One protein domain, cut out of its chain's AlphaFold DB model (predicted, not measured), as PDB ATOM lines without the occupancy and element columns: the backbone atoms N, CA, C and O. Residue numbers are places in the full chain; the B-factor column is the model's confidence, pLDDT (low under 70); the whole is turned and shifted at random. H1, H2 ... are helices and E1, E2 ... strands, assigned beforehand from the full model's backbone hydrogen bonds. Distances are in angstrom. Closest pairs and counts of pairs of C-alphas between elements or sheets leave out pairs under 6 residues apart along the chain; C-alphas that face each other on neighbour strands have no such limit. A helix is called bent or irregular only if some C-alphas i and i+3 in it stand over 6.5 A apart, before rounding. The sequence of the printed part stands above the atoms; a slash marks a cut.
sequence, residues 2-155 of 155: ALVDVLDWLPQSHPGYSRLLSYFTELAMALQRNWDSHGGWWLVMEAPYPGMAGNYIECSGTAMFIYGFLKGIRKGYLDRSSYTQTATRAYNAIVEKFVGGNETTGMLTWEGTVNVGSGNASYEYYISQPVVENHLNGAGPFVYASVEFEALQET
ATOM      1  N   ALA A   2       5.427  -3.442  45.785       97.88
ATOM      2  CA  ALA A   2       5.158  -4.818  46.241       97.88
ATOM      3  C   ALA A   2       4.775  -4.980  47.729       97.88
ATOM      4  O   ALA A   2       3.795  -5.654  48.032       97.88
ATOM      5  N   LEU A   3       5.509  -4.342  48.653       98.12
ATOM      6  CA  LEU A   3       5.225  -4.432  50.091       98.12
ATOM      7  C   LEU A   3       3.842  -3.889  50.477       98.12
ATOM      8  O   LEU A   3       3.195  -4.474  51.334       98.12
ATOM      9  N   VAL A   4       3.379  -2.796  49.861       97.75
ATOM     10  CA  VAL A   4       2.048  -2.248  50.168       97.75
ATOM     11  C   VAL A   4       0.941  -3.045  49.474       97.75
ATOM     12  O   VAL A   4      -0.144  -3.192  50.024       97.75
ATOM     13  N   ASP A   5       1.223  -3.620  48.302       98.19
ATOM     14  CA  ASP A   5       0.240  -4.381  47.521       98.19
ATOM     15  C   ASP A   5      -0.035  -5.764  48.103       98.19
ATOM     16  O   ASP A   5      -1.184  -6.193  48.169       98.19
ATOM     17  N   VAL A   6       0.999  -6.464  48.574       97.75
ATOM     18  CA  VAL A   6       0.827  -7.797  49.167       97.75
ATOM     19  C   VAL A   6      -0.034  -7.756  50.439       97.75
ATOM     20  O   VAL A   6      -0.740  -8.720  50.731       97.75
ATOM     21  N   LEU A   7      -0.039  -6.629  51.162       97.69
ATOM     22  CA  LEU A   7      -0.855  -6.433  52.366       97.69
ATOM     23  C   LEU A   7      -2.364  -6.358  52.077       97.69
ATOM     24  O   LEU A   7      -3.148  -6.561  53.001       97.69
ATOM     25  N   ASP A   8      -2.788  -6.112  50.830       96.38
ATOM     26  CA  ASP A   8      -4.209  -6.178  50.451       96.38
ATOM     27  C   ASP A   8      -4.730  -7.621  50.379       96.38
ATOM     28  O   ASP A   8      -5.922  -7.861  50.564       96.38
ATOM     29  N   TRP A   9      -3.839  -8.579  50.117       96.06
ATOM     30  CA  TRP A   9      -4.194  -9.976  49.856       96.06
ATOM     31  C   TRP A   9      -3.853 -10.910  51.011       96.06
ATOM     32  O   TRP A   9      -4.420 -11.997  51.125       96.06
ATOM     33  N   LEU A  10      -2.916 -10.506  51.865       95.56
ATOM     34  CA  LEU A  10      -2.481 -11.315  52.988       95.56
ATOM     35  C   LEU A  10      -3.430 -11.127  54.186       95.56
ATOM     36  O   LEU A  10      -3.609  -9.994  54.640       95.56
ATOM     37  N   PRO A  11      -4.005 -12.203  54.758       96.38
ATOM     38  CA  PRO A  11      -4.811 -12.089  55.968       96.38
ATOM     39  C   PRO A  11      -4.012 -11.439  57.099       96.38
ATOM     40  O   PRO A  11      -2.856 -11.797  57.319       96.38
ATOM     41  N   GLN A  12      -4.634 -10.546  57.874       95.25
ATOM     42  CA  GLN A  12      -3.961  -9.897  59.011       95.25
ATOM     43  C   GLN A  12      -3.485 -10.901  60.076       95.25
ATOM     44  O   GLN A  12      -2.511 -10.645  60.778       95.25
ATOM     45  N   SER A  13      -4.141 -12.062  60.177       96.81
ATOM     46  CA  SER A  13      -3.741 -13.169  61.054       96.81
ATOM     47  C   SER A  13      -2.528 -13.957  60.547       96.81
ATOM     48  O   SER A  13      -1.984 -14.779  61.284       96.81
ATOM     49  N   HIS A  14      -2.098 -13.746  59.299       97.75
ATOM     50  CA  HIS A  14      -0.951 -14.445  58.742       97.75
ATOM     51  C   HIS A  14       0.344 -13.990  59.442       97.75
ATOM     52  O   HIS A  14       0.589 -12.784  59.532       97.75
ATOM     53  N   PRO A  15       1.245 -14.907  59.847       94.56
ATOM     54  CA  PRO A  15       2.464 -14.554  60.590       94.56
ATOM     55  C   PRO A  15       3.377 -13.544  59.877       94.56
ATOM     56  O   PRO A  15       4.107 -12.791  60.512       94.56
ATOM     57  N   GLY A  16       3.348 -13.531  58.543       97.25
ATOM     58  CA  GLY A  16       4.123 -12.600  57.719       97.25
ATOM     59  C   GLY A  16       3.553 -11.180  57.619       97.25
ATOM     60  O   GLY A  16       4.278 -10.297  57.175       97.25
ATOM     61  N   TYR A  17       2.297 -10.937  58.013       98.25
ATOM     62  CA  TYR A  17       1.639  -9.641  57.804       98.25
ATOM     63  C   TYR A  17       2.344  -8.513  58.555       98.25
ATOM     64  O   TYR A  17       2.779  -7.536  57.949       98.25
ATOM     65  N   SER A  18       2.529  -8.686  59.866       97.06
ATOM     66  CA  SER A  18       3.201  -7.699  60.717       97.06
ATOM     67  C   SER A  18       4.637  -7.435  60.265       97.06
ATOM     68  O   SER A  18       5.089  -6.293  60.260       97.06
ATOM     69  N   ARG A  19       5.340  -8.479  59.814       97.81
ATOM     70  CA  ARG A  19       6.707  -8.376  59.298       97.81
ATOM     71  C   ARG A  19       6.779  -7.543  58.016       97.81
ATOM     72  O   ARG A  19       7.623  -6.661  57.918       97.81
ATOM     73  N   LEU A  20       5.903  -7.807  57.046       98.38
ATOM     74  CA  LEU A  20       5.872  -7.058  55.784       98.38
ATOM     75  C   LEU A  20       5.426  -5.610  55.994       98.38
ATOM     76  O   LEU A  20       5.985  -4.712  55.368       98.38
ATOM     77  N   LEU A  21       4.482  -5.379  56.911       98.44
ATOM     78  CA  LEU A  21       4.089  -4.035  57.317       98.44
ATOM     79  C   LEU A  21       5.267  -3.269  57.941       98.44
ATOM     80  O   LEU A  21       5.485  -2.123  57.568       98.44
ATOM     81  N   SER A  22       6.069  -3.903  58.808       98.44
ATOM     82  CA  SER A  22       7.292  -3.289  59.363       98.44
ATOM     83  C   SER A  22       8.284  -2.909  58.265       98.44
ATOM     84  O   SER A  22       8.766  -1.785  58.221       98.44
ATOM     85  N   TYR A  23       8.537  -3.808  57.309       98.62
ATOM     86  CA  TYR A  23       9.433  -3.507  56.188       98.62
ATOM     87  C   TYR A  23       8.921  -2.356  55.326       98.62
ATOM     88  O   TYR A  23       9.707  -1.530  54.865       98.62
ATOM     89  N   PHE A  24       7.606  -2.284  55.120       98.75
ATOM     90  CA  PHE A  24       6.995  -1.183  54.393       98.75
ATOM     91  C   PHE A  24       7.186   0.152  55.119       98.75
ATOM     92  O   PHE A  24       7.629   1.118  54.498       98.75
ATOM     93  N   THR A  25       6.884   0.215  56.419       98.50
ATOM     94  CA  THR A  25       6.993   1.459  57.193       98.50
ATOM     95  C   THR A  25       8.449   1.889  57.386       98.50
ATOM     96  O   THR A  25       8.750   3.078  57.283       98.50
ATOM     97  N   GLU A  26       9.381   0.949  57.566       98.62
ATOM     98  CA  GLU A  26      10.825   1.218  57.608       98.62
ATOM     99  C   GLU A  26      11.353   1.779  56.284       98.62
ATOM    100  O   GLU A  26      12.073   2.784  56.278       98.62
ATOM    101  N   LEU A  27      10.954   1.178  55.157       98.56
ATOM    102  CA  LEU A  27      11.304   1.673  53.830       98.56
ATOM    103  C   LEU A  27      10.714   3.067  53.586       98.56
ATOM    104  O   LEU A  27      11.428   3.950  53.118       98.56
ATOM    105  N   ALA A  28       9.448   3.293  53.941       98.56
ATOM    106  CA  ALA A  28       8.797   4.595  53.812       98.56
ATOM    107  C   ALA A  28       9.560   5.688  54.583       98.56
ATOM    108  O   ALA A  28       9.858   6.746  54.024       98.56
ATOM    109  N   MET A  29       9.963   5.407  55.826       98.38
ATOM    110  CA  MET A  29      10.789   6.325  56.615       98.38
ATOM    111  C   MET A  29      12.139   6.615  55.943       98.38
ATOM    112  O   MET A  29      12.592   7.760  55.924       98.38
ATOM    113  N   ALA A  30      12.807   5.593  55.399       98.00
ATOM    114  CA  ALA A  30      14.088   5.766  54.716       98.00
ATOM    115  C   ALA A  30      13.952   6.592  53.429       98.00
ATOM    116  O   ALA A  30      14.769   7.478  53.184       98.00
ATOM    117  N   LEU A  31      12.905   6.348  52.641       97.81
ATOM    118  CA  LEU A  31      12.616   7.105  51.427       97.81
ATOM    119  C   LEU A  31      12.294   8.565  51.746       97.81
ATOM    120  O   LEU A  31      12.852   9.450  51.106       97.81
ATOM    121  N   GLN A  32      11.484   8.839  52.771       96.88
ATOM    122  CA  GLN A  32      11.190  10.215  53.176       96.88
ATOM    123  C   GLN A  32      12.459  10.983  53.570       96.88
ATOM    124  O   GLN A  32      12.615  12.138  53.183       96.88
ATOM    125  N   ARG A  33      13.394  10.344  54.291       95.69
ATOM    126  CA  ARG A  33      14.679  10.966  54.660       95.69
ATOM    127  C   ARG A  33      15.582  11.274  53.465       95.69
ATOM    128  O   ARG A  33      16.391  12.186  53.560       95.69
ATOM    129  N   ASN A  34      15.461  10.512  52.380       95.69
ATOM    130  CA  ASN A  34      16.273  10.666  51.169       95.69
ATOM    131  C   ASN A  34      15.529  11.395  50.038       95.69
ATOM    132  O   ASN A  34      15.978  11.365  48.893       95.69
ATOM    133  N   TRP A  35      14.378  12.003  50.331       95.25
ATOM    134  CA  TRP A  35      13.661  12.821  49.362       95.25
ATOM    135  C   TRP A  35      14.432  14.114  49.095       95.25
ATOM    136  O   TRP A  35      14.776  14.847  50.023       95.25
ATOM    137  N   ASP A  36      14.684  14.402  47.822       94.81
ATOM    138  CA  ASP A  36      15.337  15.631  47.405       94.81
ATOM    139  C   ASP A  36      14.312  16.764  47.259       94.81
ATOM    140  O   ASP A  36      13.231  16.589  46.686       94.81
ATOM    141  N   SER A  37      14.658  17.960  47.739       84.75
ATOM    142  CA  SER A  37      13.771  19.127  47.695       84.75
ATOM    143  C   SER A  37      13.399  19.579  46.279       84.75
ATOM    144  O   SER A  37      12.402  20.290  46.133       84.75
ATOM    145  N   HIS A  38      14.151  19.161  45.251       79.69
ATOM    146  CA  HIS A  38      13.815  19.367  43.838       79.69
ATOM    147  C   HIS A  38      12.695  18.438  43.343       79.69
ATOM    148  O   HIS A  38      12.329  18.497  42.171       79.69
ATOM    149  N   GLY A  39      12.121  17.608  44.220       83.88
ATOM    150  CA  GLY A  39      10.816  16.997  43.990       83.88
ATOM    151  C   GLY A  39      10.820  15.499  43.705       83.88
ATOM    152  O   GLY A  39       9.838  14.989  43.183       83.88
ATOM    153  N   GLY A  40      11.862  14.758  44.078       95.62
ATOM    154  CA  GLY A  40      11.857  13.305  43.894       95.62
ATOM    155  C   GLY A  40      13.079  12.615  44.475       95.62
ATOM    156  O   GLY A  40      13.691  13.113  45.418       95.62
ATOM    157  N   TRP A  41      13.424  11.461  43.911       97.38
ATOM    158  CA  TRP A  41      14.591  10.682  44.311       97.38
ATOM    159  C   TRP A  41      15.583  10.568  43.162       97.38
ATOM    160  O   TRP A  41      15.211  10.439  41.996       97.38
ATOM    161  N   TRP A  42      16.862  10.644  43.511       96.50
ATOM    162  CA  TRP A  42      17.966  10.483  42.574       96.50
ATOM    163  C   TRP A  42      18.007   9.062  42.001       96.50
ATOM    164  O   TRP A  42      17.717   8.110  42.723       96.50
ATOM    165  N   LEU A  43      18.433   8.912  40.742       94.69
ATOM    166  CA  LEU A  43      18.696   7.608  40.115       94.69
ATOM    167  C   LEU A  43      19.616   6.752  40.995       94.69
ATOM    168  O   LEU A  43      19.343   5.579  41.240       94.69
ATOM    169  N   VAL A  44      20.694   7.364  41.493       94.94
ATOM    170  CA  VAL A  44      21.569   6.771  42.507       94.94
ATOM    171  C   VAL A  44      21.452   7.596  43.783       94.94
ATOM    172  O   VAL A  44      21.902   8.740  43.839       94.94
ATOM    173  N   MET A  45      20.798   7.017  44.792       95.12
ATOM    174  CA  MET A  45      20.406   7.711  46.025       95.12
ATOM    175  C   MET A  45      21.494   7.733  47.103       95.12
ATOM    176  O   MET A  45      21.434   8.551  48.017       95.12
ATOM    177  N   GLU A  46      22.460   6.819  47.036       92.88
ATOM    178  CA  GLU A  46      23.469   6.667  48.083       92.88
ATOM    179  C   GLU A  46      24.581   7.713  47.968       92.88
ATOM    180  O   GLU A  46      24.996   8.086  46.873       92.88
ATOM    181  N   ALA A  47      25.093   8.191  49.104       92.25
ATOM    182  CA  ALA A  47      26.253   9.073  49.117       92.25
ATOM    183  C   ALA A  47      27.472   8.385  48.460       92.25
ATOM    184  O   ALA A  47      27.702   7.200  48.702       92.25
ATOM    185  N   PRO A  48      28.284   9.103  47.661       95.31
ATOM    186  CA  PRO A  48      28.281  10.556  47.451       95.31
ATOM    187  C   PRO A  48      27.455  11.031  46.239       95.31
ATOM    188  O   PRO A  48      27.582  12.184  45.845       95.31
ATOM    189  N   TYR A  49      26.644  10.168  45.626       96.06
ATOM    190  CA  TYR A  49      26.094  10.383  44.285       96.06
ATOM    191  C   TYR A  49      24.997  11.450  44.132       96.06
ATOM    192  O   TYR A  49      24.915  12.026  43.039       96.06
ATOM    193  N   PRO A  50      24.140  11.755  45.127       95.69
ATOM    194  CA  PRO A  50      23.200  12.869  45.025       95.69
ATOM    195  C   PRO A  50      23.900  14.181  44.641       95.69
ATOM    196  O   PRO A  50      24.852  14.604  45.292       95.69
ATOM    197  N   GLY A  51      23.444  14.816  43.558       94.31
ATOM    198  CA  GLY A  51      24.034  16.053  43.031       94.31
ATOM    199  C   GLY A  51      25.353  15.896  42.258       94.31
ATOM    200  O   GLY A  51      25.869  16.892  41.749       94.31
ATOM    201  N   MET A  52      25.905  14.684  42.122       96.88
ATOM    202  CA  MET A  52      27.059  14.449  41.248       96.88
ATOM    203  C   MET A  52      26.691  14.606  39.768       96.88
ATOM    204  O   MET A  52      25.552  14.386  39.352       96.88
ATOM    205  N   ALA A  53      27.688  14.961  38.952       96.69
ATOM    206  CA  ALA A  53      27.517  15.142  37.516       96.69
ATOM    207  C   ALA A  53      26.921  13.886  36.857       96.69
ATOM    208  O   ALA A  53      27.425  12.777  37.045       96.69
ATOM    209  N   GLY A  54      25.850  14.079  36.087       94.12
ATOM    210  CA  GLY A  54      25.130  13.018  35.381       94.12
ATOM    211  C   GLY A  54      24.023  12.332  36.186       94.12
ATOM    212  O   GLY A  54      23.158  11.716  35.574       94.12
ATOM    213  N   ASN A  55      23.984  12.461  37.518       95.56
ATOM    214  CA  ASN A  55      22.841  11.982  38.295       95.56
ATOM    215  C   ASN A  55      21.630  12.893  38.055       95.56
ATOM    216  O   ASN A  55      21.769  14.085  37.771       95.56
ATOM    217  N   TYR A  56      20.431  12.344  38.193       93.88
ATOM    218  CA  TYR A  56      19.188  13.083  37.999       93.88
ATOM    219  C   TYR A  56      18.071  12.507  38.866       93.88
ATOM    220  O   TYR A  56      18.131  11.355  39.289       93.88
ATOM    221  N   ILE A  57      17.041  13.318  39.122       94.38
ATOM    222  CA  ILE A  57      15.785  12.834  39.708       94.38
ATOM    223  C   ILE A  57      15.111  11.909  38.702       94.38
ATOM    224  O   ILE A  57      14.709  12.372  37.632       94.38
ATOM    225  N   GLU A  58      15.014  10.629  39.044       94.25
ATOM    226  CA  GLU A  58      14.549   9.560  38.162       94.25
ATOM    227  C   GLU A  58      13.034   9.376  38.297       94.25
ATOM    228  O   GLU A  58      12.490   9.389  39.404       94.25
ATOM    229  N   CYS A  59      12.328   9.273  37.167       93.44
ATOM    230  CA  CYS A  59      10.873   9.403  37.153       93.44
ATOM    231  C   CYS A  59      10.138   8.135  37.614       93.44
ATOM    232  O   CYS A  59       9.170   8.242  38.370       93.44
ATOM    233  N   SER A  60      10.586   6.942  37.213       94.88
ATOM    234  CA  SER A  60       9.864   5.692  37.468       94.88
ATOM    235  C   SER A  60       9.904   5.290  38.942       94.88
ATOM    236  O   SER A  60       8.858   5.091  39.558       94.88
ATOM    237  N   GLY A  61      11.086   5.264  39.550       95.81
ATOM    238  CA  GLY A  61      11.302   5.028  40.970       95.81
ATOM    239  C   GLY A  61      10.607   6.077  41.829       95.81
ATOM    240  O   GLY A  61       9.916   5.721  42.786       95.81
ATOM    241  N   THR A  62      10.678   7.356  41.440       97.31
ATOM    242  CA  THR A  62       9.929   8.420  42.126       97.31
ATOM    243  C   THR A  62       8.421   8.143  42.101       97.31
ATOM    244  O   THR A  62       7.787   8.171  43.158       97.31
ATOM    245  N   ALA A  63       7.844   7.781  40.950       97.81
ATOM    246  CA  ALA A  63       6.431   7.407  40.846       97.81
ATOM    247  C   ALA A  63       6.080   6.170  41.702       97.81
ATOM    248  O   ALA A  63       5.068   6.165  42.405       97.81
ATOM    249  N   MET A  64       6.943   5.146  41.733       98.31
ATOM    250  CA  MET A  64       6.758   3.953  42.576       98.31
ATOM    251  C   MET A  64       6.763   4.276  44.079       98.31
ATOM    252  O   MET A  64       6.037   3.634  44.851       98.31
ATOM    253  N   PHE A  65       7.593   5.230  44.509       98.50
ATOM    254  CA  PHE A  65       7.663   5.680  45.901       98.50
ATOM    255  C   PHE A  65       6.452   6.526  46.276       98.50
ATOM    256  O   PHE A  65       5.852   6.280  47.321       98.50
ATOM    257  N   ILE A  66       6.035   7.442  45.398       98.38
ATOM    258  CA  ILE A  66       4.806   8.226  45.568       98.38
ATOM    259  C   ILE A  66       3.600   7.302  45.721       98.38
ATOM    260  O   ILE A  66       2.873   7.425  46.705       98.38
ATOM    261  N   TYR A  67       3.432   6.324  44.825       98.69
ATOM    262  CA  TYR A  67       2.381   5.312  44.947       98.69
ATOM    263  C   TYR A  67       2.415   4.612  46.312       98.69
ATOM    264  O   TYR A  67       1.392   4.492  46.985       98.69
ATOM    265  N   GLY A  68       3.605   4.175  46.741       98.50
ATOM    266  CA  GLY A  68       3.796   3.538  48.041       98.50
ATOM    267  C   GLY A  68       3.330   4.422  49.198       98.50
ATOM    268  O   GLY A  68       2.585   3.949  50.054       98.50
ATOM    269  N   PHE A  69       3.718   5.699  49.205       98.50
ATOM    270  CA  PHE A  69       3.296   6.648  50.233       98.50
ATOM    271  C   PHE A  69       1.790   6.885  50.226       98.50
ATOM    272  O   PHE A  69       1.155   6.744  51.268       98.50
ATOM    273  N   LEU A  70       1.217   7.217  49.069       98.44
ATOM    274  CA  LEU A  70      -0.199   7.568  48.950       98.44
ATOM    275  C   LEU A  70      -1.096   6.389  49.336       98.44
ATOM    276  O   LEU A  70      -1.967   6.534  50.197       98.44
ATOM    277  N   LYS A  71      -0.803   5.190  48.818       98.50
ATOM    278  CA  LYS A  71      -1.525   3.978  49.207       98.50
ATOM    279  C   LYS A  71      -1.333   3.655  50.687       98.50
ATOM    280  O   LYS A  71      -2.293   3.310  51.371       98.50
ATOM    281  N   GLY A  72      -0.114   3.802  51.210       98.38
ATOM    282  CA  GLY A  72       0.174   3.617  52.633       98.38
ATOM    283  C   GLY A  72      -0.644   4.542  53.537       98.38
ATOM    284  O   GLY A  72      -1.155   4.089  54.560       98.38
ATOM    285  N   ILE A  73      -0.822   5.804  53.137       98.25
ATOM    286  CA  ILE A  73      -1.684   6.774  53.826       98.25
ATOM    287  C   ILE A  73      -3.147   6.330  53.747       98.25
ATOM    288  O   ILE A  73      -3.806   6.213  54.781       98.25
ATOM    289  N   ARG A  74      -3.660   6.028  52.547       97.75
ATOM    290  CA  ARG A  74      -5.060   5.612  52.340       97.75
ATOM    291  C   ARG A  74      -5.424   4.359  53.137       97.75
ATOM    292  O   ARG A  74      -6.532   4.251  53.655       97.75
ATOM    293  N   LYS A  75      -4.497   3.407  53.246       97.00
ATOM    294  CA  LYS A  75      -4.676   2.156  53.997       97.00
ATOM    295  C   LYS A  75      -4.463   2.308  55.509       97.00
ATOM    296  O   LYS A  75      -4.705   1.346  56.234       97.00
ATOM    297  N   GLY A  76      -4.022   3.475  55.984       96.69
ATOM    298  CA  GLY A  76      -3.738   3.731  57.400       96.69
ATOM    299  C   GLY A  76      -2.445   3.087  57.915       96.69
ATOM    300  O   GLY A  76      -2.276   2.930  59.119       96.69
ATOM    301  N   TYR A  77      -1.537   2.689  57.021       98.06
ATOM    302  CA  TYR A  77      -0.228   2.124  57.377       98.06
ATOM    303  C   TYR A  77       0.812   3.206  57.670       98.06
ATOM    304  O   TYR A  77       1.759   2.970  58.417       98.06
ATOM    305  N   LEU A  78       0.641   4.381  57.063       98.50
ATOM    306  CA  LEU A  78       1.480   5.554  57.263       98.50
ATOM    307  C   LEU A  78       0.649   6.688  57.853       98.50
ATOM    308  O   LEU A  78      -0.489   6.914  57.442       98.50
ATOM    309  N   ASP A  79       1.241   7.429  58.787       97.62
ATOM    310  CA  ASP A  79       0.611   8.617  59.353       97.62
ATOM    311  C   ASP A  79       0.410   9.697  58.278       97.62
ATOM    312  O   ASP A  79       1.365  10.157  57.642       97.62
ATOM    313  N   ARG A  80      -0.840  10.133  58.085       96.62
ATOM    314  CA  ARG A  80      -1.187  11.113  57.046       96.62
ATOM    315  C   ARG A  80      -0.401  12.410  57.231       96.62
ATOM    316  O   ARG A  80       0.142  12.925  56.254       96.62
ATOM    317  N   SER A  81      -0.319  12.930  58.456       96.56
ATOM    318  CA  SER A  81       0.309  14.231  58.713       96.56
ATOM    319  C   SER A  81       1.807  14.227  58.396       96.56
ATOM    320  O   SER A  81       2.327  15.198  57.851       96.56
ATOM    321  N   SER A  82       2.469  13.094  58.635       97.06
ATOM    322  CA  SER A  82       3.905  12.925  58.431       97.06
ATOM    323  C   SER A  82       4.284  12.783  56.958       97.06
ATOM    324  O   SER A  82       5.320  13.300  56.552       97.06
ATOM    325  N   TYR A  83       3.473  12.103  56.138       97.38
ATOM    326  CA  TYR A  83       3.866  11.726  54.769       97.38
ATOM    327  C   TYR A  83       3.194  12.535  53.649       97.38
ATOM    328  O   TYR A  83       3.716  12.568  52.532       97.38
ATOM    329  N   THR A  84       2.079  13.225  53.918       95.94
ATOM    330  CA  THR A  84       1.304  13.931  52.874       95.94
ATOM    331  C   THR A  84       2.131  14.981  52.134       95.94
ATOM    332  O   THR A  84       2.053  15.069  50.909       95.94
ATOM    333  N   GLN A  85       2.952  15.765  52.840       94.56
ATOM    334  CA  GLN A  85       3.753  16.809  52.196       94.56
ATOM    335  C   GLN A  85       4.767  16.212  51.212       94.56
ATOM    336  O   GLN A  85       4.859  16.680  50.081       94.56
ATOM    337  N   THR A  86       5.505  15.177  51.621       95.81
ATOM    338  CA  THR A  86       6.489  14.506  50.761       95.81
ATOM    339  C   THR A  86       5.809  13.890  49.541       95.81
ATOM    340  O   THR A  86       6.239  14.132  48.417       95.81
ATOM    341  N   ALA A  87       4.713  13.153  49.747       96.44
ATOM    342  CA  ALA A  87       4.007  12.466  48.670       96.44
ATOM    343  C   ALA A  87       3.414  13.441  47.639       96.44
ATOM    344  O   ALA A  87       3.621  13.271  46.440       96.44
ATOM    345  N   THR A  88       2.723  14.491  48.094       96.12
ATOM    346  CA  THR A  88       2.047  15.440  47.193       96.12
ATOM    347  C   THR A  88       3.022  16.376  46.485       96.12
ATOM    348  O   THR A  88       2.859  16.639  45.297       96.12
ATOM    349  N   ARG A  89       4.085  16.836  47.164       96.62
ATOM    350  CA  ARG A  89       5.126  17.651  46.517       96.62
ATOM    351  C   ARG A  89       5.916  16.853  45.489       96.62
ATOM    352  O   ARG A  89       6.196  17.390  44.424       96.62
ATOM    353  N   ALA A  90       6.250  15.596  45.787       97.12
ATOM    354  CA  ALA A  90       6.915  14.734  44.819       97.12
ATOM    355  C   ALA A  90       6.009  14.439  43.612       97.12
ATOM    356  O   ALA A  90       6.470  14.530  42.479       97.12
ATOM    357  N   TYR A  91       4.715  14.169  43.835       97.56
ATOM    358  CA  TYR A  91       3.746  13.980  42.751       97.56
ATOM    359  C   TYR A  91       3.661  15.197  41.827       97.56
ATOM    360  O   TYR A  91       3.849  15.070  40.620       97.56
ATOM    361  N   ASN A  92       3.458  16.389  42.390       96.69
ATOM    362  CA  ASN A  92       3.364  17.610  41.591       96.69
ATOM    363  C   ASN A  92       4.648  17.872  40.793       96.69
ATOM    364  O   ASN A  92       4.569  18.248  39.628       96.69
ATOM    365  N   ALA A  93       5.818  17.617  41.385       96.00
ATOM    366  CA  ALA A  93       7.093  17.797  40.702       96.00
ATOM    367  C   ALA A  93       7.289  16.822  39.531       96.00
ATOM    368  O   ALA A  93       7.805  17.227  38.491       96.00
ATOM    369  N   ILE A  94       6.872  15.554  39.655       95.31
ATOM    370  CA  ILE A  94       6.957  14.620  38.521       95.31
ATOM    371  C   ILE A  94       5.924  14.915  37.437       95.31
ATOM    372  O   ILE A  94       6.227  14.714  36.265       95.31
ATOM    373  N   VAL A  95       4.744  15.427  37.801       96.31
ATOM    374  CA  VAL A  95       3.752  15.892  36.823       96.31
ATOM    375  C   VAL A  95       4.320  17.065  36.033       96.31
ATOM    376  O   VAL A  95       4.356  17.007  34.811       96.31
ATOM    377  N   GLU A  96       4.832  18.090  36.717       95.62
ATOM    378  CA  GLU A  96       5.420  19.271  36.076       95.62
ATOM    379  C   GLU A  96       6.611  18.916  35.176       95.62
ATOM    380  O   GLU A  96       6.783  19.504  34.111       95.62
ATOM    381  N   LYS A  97       7.439  17.957  35.601       94.44
ATOM    382  CA  LYS A  97       8.697  17.642  34.923       94.44
ATOM    383  C   LYS A  97       8.572  16.622  33.793       94.44
ATOM    384  O   LYS A  97       9.359  16.694  32.854       94.44
ATOM    385  N   PHE A  98       7.682  15.638  33.916       94.94
ATOM    386  CA  PHE A  98       7.673  14.465  33.032       94.94
ATOM    387  C   PHE A  98       6.373  14.274  32.256       94.94
ATOM    388  O   PHE A  98       6.353  13.447  31.347       94.94
ATOM    389  N   VAL A  99       5.299  15.001  32.583       95.75
ATOM    390  CA  VAL A  99       4.079  14.977  31.769       95.75
ATOM    391  C   VAL A  99       4.193  16.039  30.687       95.75
ATOM    392  O   VAL A  99       4.173  17.236  30.967       95.75
ATOM    393  N   GLY A 100       4.297  15.581  29.445       94.06
ATOM    394  CA  GLY A 100       4.281  16.423  28.258       94.06
ATOM    395  C   GLY A 100       2.965  16.311  27.492       94.06
ATOM    396  O   GLY A 100       2.011  15.643  27.904       94.06
ATOM    397  N   GLY A 101       2.923  16.973  26.340       92.00
ATOM    398  CA  GLY A 101       1.803  16.914  25.413       92.00
ATOM    399  C   GLY A 101       2.293  16.760  23.983       92.00
ATOM    400  O   GLY A 101       3.218  17.440  23.547       92.00
ATOM    401  N   ASN A 102       1.643  15.885  23.230       90.00
ATOM    402  CA  ASN A 102       1.857  15.761  21.803       90.00
ATOM    403  C   ASN A 102       0.864  16.674  21.069       90.00
ATOM    404  O   ASN A 102      -0.310  16.335  20.929       90.00
ATOM    405  N   GLU A 103       1.332  17.819  20.567       88.88
ATOM    406  CA  GLU A 103       0.480  18.827  19.908       88.88
ATOM    407  C   GLU A 103      -0.251  18.300  18.661       88.88
ATOM    408  O   GLU A 103      -1.318  18.795  18.308       88.88
ATOM    409  N   THR A 104       0.298  17.281  17.995       89.81
ATOM    410  CA  THR A 104      -0.305  16.703  16.784       89.81
ATOM    411  C   THR A 104      -1.495  15.802  17.108       89.81
ATOM    412  O   THR A 104      -2.477  15.778  16.372       89.81
ATOM    413  N   THR A 105      -1.409  15.041  18.198       91.25
ATOM    414  CA  THR A 105      -2.435  14.058  18.588       91.25
ATOM    415  C   THR A 105      -3.351  14.557  19.703       91.25
ATOM    416  O   THR A 105      -4.415  13.982  19.915       91.25
ATOM    417  N   GLY A 106      -2.945  15.602  20.428       91.50
ATOM    418  CA  GLY A 106      -3.600  16.074  21.647       91.50
ATOM    419  C   GLY A 106      -3.436  15.132  22.847       91.50
ATOM    420  O   GLY A 106      -4.097  15.336  23.864       91.50
ATOM    421  N   MET A 107      -2.603  14.091  22.742       92.31
ATOM    422  CA  MET A 107      -2.387  13.111  23.811       92.31
ATOM    423  C   MET A 107      -1.290  13.558  24.780       92.31
ATOM    424  O   MET A 107      -0.369  14.279  24.399       92.31
ATOM    425  N   LEU A 108      -1.373  13.087  26.026       93.56
ATOM    426  CA  LEU A 108      -0.306  13.252  27.011       93.56
ATOM    427  C   LEU A 108       0.871  12.321  26.701       93.56
ATOM    428  O   LEU A 108       0.673  11.204  26.216       93.56
ATOM    429  N   THR A 109       2.077  12.768  27.034       93.69
ATOM    430  CA  THR A 109       3.303  11.960  26.999       93.69
ATOM    431  C   THR A 109       3.881  11.817  28.402       93.69
ATOM    432  O   THR A 109       3.683  12.673  29.263       93.69
ATOM    433  N   TRP A 110       4.594  10.716  28.636       93.62
ATOM    434  CA  TRP A 110       5.385  10.496  29.844       93.62
ATOM    435  C   TRP A 110       6.871  10.420  29.496       93.62
ATOM    436  O   TRP A 110       7.287   9.542  28.742       93.62
ATOM    437  N   GLU A 111       7.690  11.303  30.052       93.06
ATOM    438  CA  GLU A 111       9.097  11.460  29.678       93.06
ATOM    439  C   GLU A 111      10.074  10.937  30.748       93.06
ATOM    440  O   GLU A 111       9.718  10.617  31.883       93.06
ATOM    441  N   GLY A 112      11.357  10.834  30.386       88.38
ATOM    442  CA  GLY A 112      12.443  10.650  31.358       88.38
ATOM    443  C   GLY A 112      12.637   9.234  31.913       88.38
ATOM    444  O   GLY A 112      13.377   9.075  32.881       88.38
ATOM    445  N   THR A 113      12.014   8.205  31.324       88.25
ATOM    446  CA  THR A 113      12.127   6.822  31.830       88.25
ATOM    447  C   THR A 113      13.306   6.086  31.207       88.25
ATOM    448  O   THR A 113      13.442   6.069  29.989       88.25
ATOM    449  N   VAL A 114      14.121   5.404  32.012       86.88
ATOM    450  CA  VAL A 114      15.231   4.574  31.512       86.88
ATOM    451  C   VAL A 114      14.716   3.395  30.674       86.88
ATOM    452  O   VAL A 114      13.813   2.670  31.089       86.88
ATOM    453  N   ASN A 115      15.318   3.182  29.501       79.38
ATOM    454  CA  ASN A 115      14.900   2.161  28.526       79.38
ATOM    455  C   ASN A 115      15.480   0.752  28.780       79.38
ATOM    456  O   ASN A 115      15.219  -0.184  28.029       79.38
ATOM    457  N   VAL A 116      16.330   0.583  29.794       75.94
ATOM    458  CA  VAL A 116      17.051  -0.676  30.041       75.94
ATOM    459  C   VAL A 116      16.953  -1.145  31.493       75.94
ATOM    460  O   VAL A 116      16.603  -0.387  32.394       75.94
ATOM    461  N   GLY A 117      17.281  -2.421  31.709       66.25
ATOM    462  CA  GLY A 117      17.459  -3.007  33.038       66.25
ATOM    463  C   GLY A 117      18.806  -2.655  33.684       66.25
ATOM    464  O   GLY A 117      19.560  -1.822  33.194       66.25
ATOM    465  N   SER A 118      19.117  -3.311  34.804       70.50
ATOM    466  CA  SER A 118      20.390  -3.126  35.518       70.50
ATOM    467  C   SER A 118      21.536  -3.902  34.856       70.50
ATOM    468  O   SER A 118      21.363  -5.058  34.476       70.50
ATOM    469  N   GLY A 119      22.704  -3.266  34.740       78.62
ATOM    470  CA  GLY A 119      23.935  -3.838  34.186       78.62
ATOM    471  C   GLY A 119      24.989  -4.091  35.262       78.62
ATOM    472  O   GLY A 119      24.700  -4.695  36.289       78.62
ATOM    473  N   ASN A 120      26.219  -3.613  35.053       84.69
ATOM    474  CA  ASN A 120      27.355  -3.842  35.964       84.69
ATOM    475  C   ASN A 120      27.289  -3.047  37.292       84.69
ATOM    476  O   ASN A 120      28.280  -3.003  38.018       84.69
ATOM    477  N   ALA A 121      26.147  -2.417  37.581       86.25
ATOM    478  CA  ALA A 121      25.849  -1.640  38.780       86.25
ATOM    479  C   ALA A 121      26.822  -0.481  39.095       86.25
ATOM    480  O   ALA A 121      26.849  -0.004  40.228       86.25
ATOM    481  N   SER A 122      27.609  -0.003  38.120       92.62
ATOM    482  CA  SER A 122      28.458   1.178  38.317       92.62
ATOM    483  C   SER A 122      27.652   2.473  38.181       92.62
ATOM    484  O   SER A 122      26.646   2.524  37.469       92.62
ATOM    485  N   TYR A 123      28.110   3.542  38.835       93.19
ATOM    486  CA  TYR A 123      27.486   4.861  38.718       93.19
ATOM    487  C   TYR A 123      27.456   5.336  37.260       93.19
ATOM    488  O   TYR A 123      26.404   5.724  36.761       93.19
ATOM    489  N   GLU A 124      28.582   5.210  36.555       94.31
ATOM    490  CA  GLU A 124      28.745   5.576  35.143       94.31
ATOM    491  C   GLU A 124      27.787   4.791  34.250       94.31
ATOM    492  O   GLU A 124      27.207   5.343  33.314       94.31
ATOM    493  N   TYR A 125      27.584   3.507  34.553       93.12
ATOM    494  CA  TYR A 125      26.595   2.706  33.855       93.12
ATOM    495  C   TYR A 125      25.198   3.292  34.041       93.12
ATOM    496  O   TYR A 125      24.536   3.550  33.040       93.12
ATOM    497  N   TYR A 126      24.769   3.555  35.276       93.31
ATOM    498  CA  TYR A 126      23.428   4.074  35.544       93.31
ATOM    499  C   TYR A 126      23.177   5.425  34.860       93.31
ATOM    500  O   TYR A 126      22.188   5.559  34.144       93.31
ATOM    501  N   ILE A 127      24.090   6.392  34.993       93.56
ATOM    502  CA  ILE A 127      23.892   7.740  34.426       93.56
ATOM    503  C   ILE A 127      24.024   7.802  32.898       93.56
ATOM    504  O   ILE A 127      23.622   8.789  32.288       93.56
ATOM    505  N   SER A 128      24.610   6.778  32.268       92.19
ATOM    506  CA  SER A 128      24.770   6.721  30.807       92.19
ATOM    507  C   SER A 128      23.557   6.143  30.080       92.19
ATOM    508  O   SER A 128      23.521   6.177  28.847       92.19
ATOM    509  N   GLN A 129      22.577   5.594  30.805       92.12
ATOM    510  CA  GLN A 129      21.442   4.947  30.160       92.12
ATOM    511  C   GLN A 129      20.510   5.966  29.499       92.12
ATOM    512  O   GLN A 129      20.184   6.990  30.100       92.12
ATOM    513  N   PRO A 130      20.040   5.689  28.269       90.81
ATOM    514  CA  PRO A 130      19.111   6.576  27.597       90.81
ATOM    515  C   PRO A 130      17.757   6.567  28.306       90.81
ATOM    516  O   PRO A 130      17.223   5.510  28.669       90.81
ATOM    517  N   VAL A 131      17.183   7.759  28.431       91.19
ATOM    518  CA  VAL A 131      15.785   7.943  28.808       91.19
ATOM    519  C   VAL A 131      14.920   8.047  27.558       91.19
ATOM    520  O   VAL A 131      15.347   8.601  26.545       91.19
ATOM    521  N   VAL A 132      13.715   7.492  27.612       91.81
ATOM    522  CA  VAL A 132      12.780   7.452  26.488       91.81
ATOM    523  C   VAL A 132      11.376   7.857  26.927       91.81
ATOM    524  O   VAL A 132      11.020   7.803  28.109       91.81
ATOM    525  N   GLU A 133      10.593   8.281  25.943       93.25
ATOM    526  CA  GLU A 133       9.186   8.640  26.086       93.25
ATOM    527  C   GLU A 133       8.306   7.382  26.187       93.25
ATOM    528  O   GLU A 133       8.573   6.364  25.549       93.25
ATOM    529  N   ASN A 134       7.236   7.465  26.978       92.25
ATOM    530  CA  ASN A 134       6.146   6.496  27.087       92.25
ATOM    531  C   ASN A 134       6.583   5.066  27.440       92.25
ATOM    532  O   ASN A 134       5.867   4.095  27.181       92.25
ATOM    533  N   HIS A 135       7.742   4.914  28.083       93.62
ATOM    534  CA  HIS A 135       8.192   3.609  28.539       93.62
ATOM    535  C   HIS A 135       7.311   3.091  29.683       93.62
ATOM    536  O   HIS A 135       7.071   3.781  30.679       93.62
ATOM    537  N   LEU A 136       6.884   1.831  29.583       91.06
ATOM    538  CA  LEU A 136       5.912   1.234  30.506       91.06
ATOM    539  C   LEU A 136       6.407   1.158  31.955       91.06
ATOM    540  O   LEU A 136       5.601   1.266  32.877       91.06
ATOM    541  N   ASN A 137       7.723   1.033  32.160       90.25
ATOM    542  CA  ASN A 137       8.304   1.017  33.506       90.25
ATOM    543  C   ASN A 137       8.088   2.334  34.266       90.25
ATOM    544  O   ASN A 137       8.112   2.312  35.488       90.25
ATOM    545  N   GLY A 138       7.880   3.457  33.573       92.00
ATOM    546  CA  GLY A 138       7.586   4.753  34.189       92.00
ATOM    547  C   GLY A 138       6.102   5.095  34.123       92.00
ATOM    548  O   GLY A 138       5.506   5.433  35.145       92.00
ATOM    549  N   ALA A 139       5.487   4.911  32.952       93.81
ATOM    550  CA  ALA A 139       4.076   5.227  32.741       93.81
ATOM    551  C   ALA A 139       3.146   4.395  33.644       93.81
ATOM    552  O   ALA A 139       2.192   4.928  34.203       93.81
ATOM    553  N   GLY A 140       3.439   3.103  33.841       95.44
ATOM    554  CA  GLY A 140       2.647   2.232  34.714       95.44
ATOM    555  C   GLY A 140       2.615   2.727  36.164       95.44
ATOM    556  O   GLY A 140       1.534   3.028  36.676       95.44
ATOM    557  N   PRO A 141       3.773   2.855  36.842       96.69
ATOM    558  CA  PRO A 141       3.836   3.422  38.186       96.69
ATOM    559  C   PRO A 141       3.239   4.825  38.301       96.69
ATOM    560  O   PRO A 141       2.609   5.112  39.316       96.69
ATOM    561  N   PHE A 142       3.393   5.673  37.278       97.25
ATOM    562  CA  PHE A 142       2.774   6.997  37.262       97.25
ATOM    563  C   PHE A 142       1.246   6.911  37.316       97.25
ATOM    564  O   PHE A 142       0.649   7.520  38.196       97.25
ATOM    565  N   VAL A 143       0.616   6.078  36.478       97.50
ATOM    566  CA  VAL A 143      -0.844   5.870  36.512       97.50
ATOM    567  C   VAL A 143      -1.306   5.387  37.890       97.50
ATOM    568  O   VAL A 143      -2.273   5.916  38.437       97.50
ATOM    569  N   TYR A 144      -0.602   4.424  38.493       98.06
ATOM    570  CA  TYR A 144      -0.925   3.967  39.849       98.06
ATOM    571  C   TYR A 144      -0.795   5.086  40.891       98.06
ATOM    572  O   TYR A 144      -1.645   5.205  41.774       98.06
ATOM    573  N   ALA A 145       0.250   5.912  40.793       98.19
ATOM    574  CA  ALA A 145       0.438   7.061  41.669       98.19
ATOM    575  C   ALA A 145      -0.682   8.101  41.499       98.19
ATOM    576  O   ALA A 145      -1.176   8.600  42.505       98.19
ATOM    577  N   SER A 146      -1.118   8.382  40.267       98.06
ATOM    578  CA  SER A 146      -2.213   9.316  39.975       98.06
ATOM    579  C   SER A 146      -3.539   8.864  40.577       98.06
ATOM    580  O   SER A 146      -4.197   9.654  41.248       98.06
ATOM    581  N   VAL A 147      -3.888   7.581  40.439       97.94
ATOM    582  CA  VAL A 147      -5.115   7.022  41.036       97.94
ATOM    583  C   VAL A 147      -5.113   7.176  42.560       97.94
ATOM    584  O   VAL A 147      -6.113   7.577  43.153       97.94
ATOM    585  N   GLU A 148      -3.988   6.887  43.217       98.25
ATOM    586  CA  GLU A 148      -3.867   7.063  44.670       98.25
ATOM    587  C   GLU A 148      -3.831   8.547  45.082       98.25
ATOM    588  O   GLU A 148      -4.287   8.895  46.172       98.25
ATOM    589  N   PHE A 149      -3.312   9.432  44.225       98.12
ATOM    590  CA  PHE A 149      -3.280  10.874  44.475       98.12
ATOM    591  C   PHE A 149      -4.683  11.477  44.428       98.12
ATOM    592  O   PHE A 149      -5.046  12.237  45.323       98.12
ATOM    593  N   GLU A 150      -5.482  11.105  43.428       97.06
ATOM    594  CA  GLU A 150      -6.883  11.513  43.301       97.06
ATOM    595  C   GLU A 150      -7.713  11.013  44.490       97.06
ATOM    596  O   GLU A 150      -8.386  11.808  45.144       97.06
ATOM    597  N   ALA A 151      -7.566   9.736  44.868       94.44
ATOM    598  CA  ALA A 151      -8.255   9.161  46.027       94.44
ATOM    599  C   ALA A 151      -7.925   9.875  47.354       94.44
ATOM    600  O   ALA A 151      -8.747   9.906  48.272       94.44
ATOM    601  N   LEU A 152      -6.727  10.462  47.478       91.19
ATOM    602  CA  LEU A 152      -6.348  11.245  48.655       91.19
ATOM    603  C   LEU A 152      -7.113  12.576  48.743       91.19
ATOM    604  O   LEU A 152      -7.380  13.029  49.852       91.19
ATOM    605  N   GLN A 153      -7.468  13.200  47.613       81.44
ATOM    606  CA  GLN A 153      -8.187  14.485  47.583       81.44
ATOM    607  C   GLN A 153      -9.667  14.349  47.966       81.44
ATOM    608  O   GLN A 153     -10.283  15.312  48.415       81.44
ATOM    609  N   GLU A 154     -10.237  13.154  47.804       73.25
ATOM    610  CA  GLU A 154     -11.635  12.852  48.136       73.25
ATOM    611  C   GLU A 154     -11.859  12.521  49.627       73.25
ATOM    612  O   GLU A 154     -12.990  12.254  50.034       73.25
ATOM    613  N   THR A 155     -10.796  12.527  50.446       56.62
ATOM    614  CA  THR A 155     -10.807  12.117  51.867       56.62
ATOM    615  C   THR A 155     -10.270  13.181  52.809       56.62
ATOM    616  O   THR A 155     -10.978  13.476  53.796       56.62
TER     617      THR A 155
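AT A GLANCE: This is residues 2 to 155 of the 155 residues of the protein "Unsaturated rhamnogalacturonyl hydrolase YteR" of Talaromyces marneffei PM1 (UniProt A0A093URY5). Three long helices, H3, H4 and H6, make the core, their centres in a triangle, with H3 side by side with both H4 and H6, while the helical hairpin of H1 and H2 meets H3 through few contacts. Beyond the starting end of H3, the long unnamed stretches 34 to 58 and 111 to 122 and the short H5 make a loop-rich region, and the small strand hairpin E1 and E2 ends in residues 102 to 107, which stick out. The printed part has 154 residues, with six named helices and two named strands in the order H1, H2, H3, H4, E1, E2, H5, H6; the sheet, E1 - E2, is antiparallel and the class is mostly helix. It is compact, with a radius of gyration of the C-alphas of 16.3 A and spans of 48 by 39 by 26 A.

IN THESE COORDINATES: H1, residues 2 to 9, begins with C-alpha 2 at (5.158, -4.818, 46.241) and is 11.3 A long. H2, residues 15 to 33, is 28.9 A long and only just irregular, with C-alphas 15 and 18 6.9 A apart. H3, residues 59 to 74, is 22.3 A long, from C-alpha 59 at (10.873, 9.403, 37.153). H4, residues 80 to 98, is 25.8 A long and irregular, with C-alphas 82 and 85 7.3 A apart. E1, residues 99 to 102, and E2, residues 107 to 110, are each 10.2 A long. H5, residues 123 to 127, is 6.3 A long. H6, residues 136 to 153, is 25.8 A long and ends with C-alpha 153 at (-8.187, 14.485, 47.583).

HOW THE PARTS SIT: The hub H3 touches H6, the same way at a shallow tilt of 30 degrees; their closest C-alphas, of Ser 60 and Gly 138, are 4.1 A apart. H3 and H4, a helical hairpin, touch at a shallow tilt of 30 degrees, opposite ways, closest at the C-alphas of Ile 66 and Ala 87, 5.3 A. H1 and H2, another helical hairpin, touch at the C-alphas of Leu 3 and Phe 24, 5.7 A. H2 with residues 28 to 31 alone only just touches H3, with 3 pairs of C-alphas within 8 A, the closest those of Ala 28 and Phe 69, 6.9 A. E1 and E2 form an antiparallel hairpin, with N 100 and O 109 at 3.0 A and N 102 and O 107 at 2.8 A, within hydrogen-bond range. H5 touches no helix. Every O i to N i+4 pair is within hydrogen-bond range in H3 and H5; the counts are 14 of 15 in H2, 13 of 15 in H4, 13 of 14 in H6 and 1 of 4 in H1, where 3 of 5 O i to N i+3 pairs are within range.

THE WHOLE: The two C-alphas farthest apart, of Pro 15 and Thr 104, are 53.9 A apart. The printed part has no cut. The links from H2 to H3 and from E2 to H5 are long, and residues 113 to 114 pair with residues 131 to 132, antiparallel. The mean pLDDT of the printed part is 94.0; residues 117 and 155 are under 70.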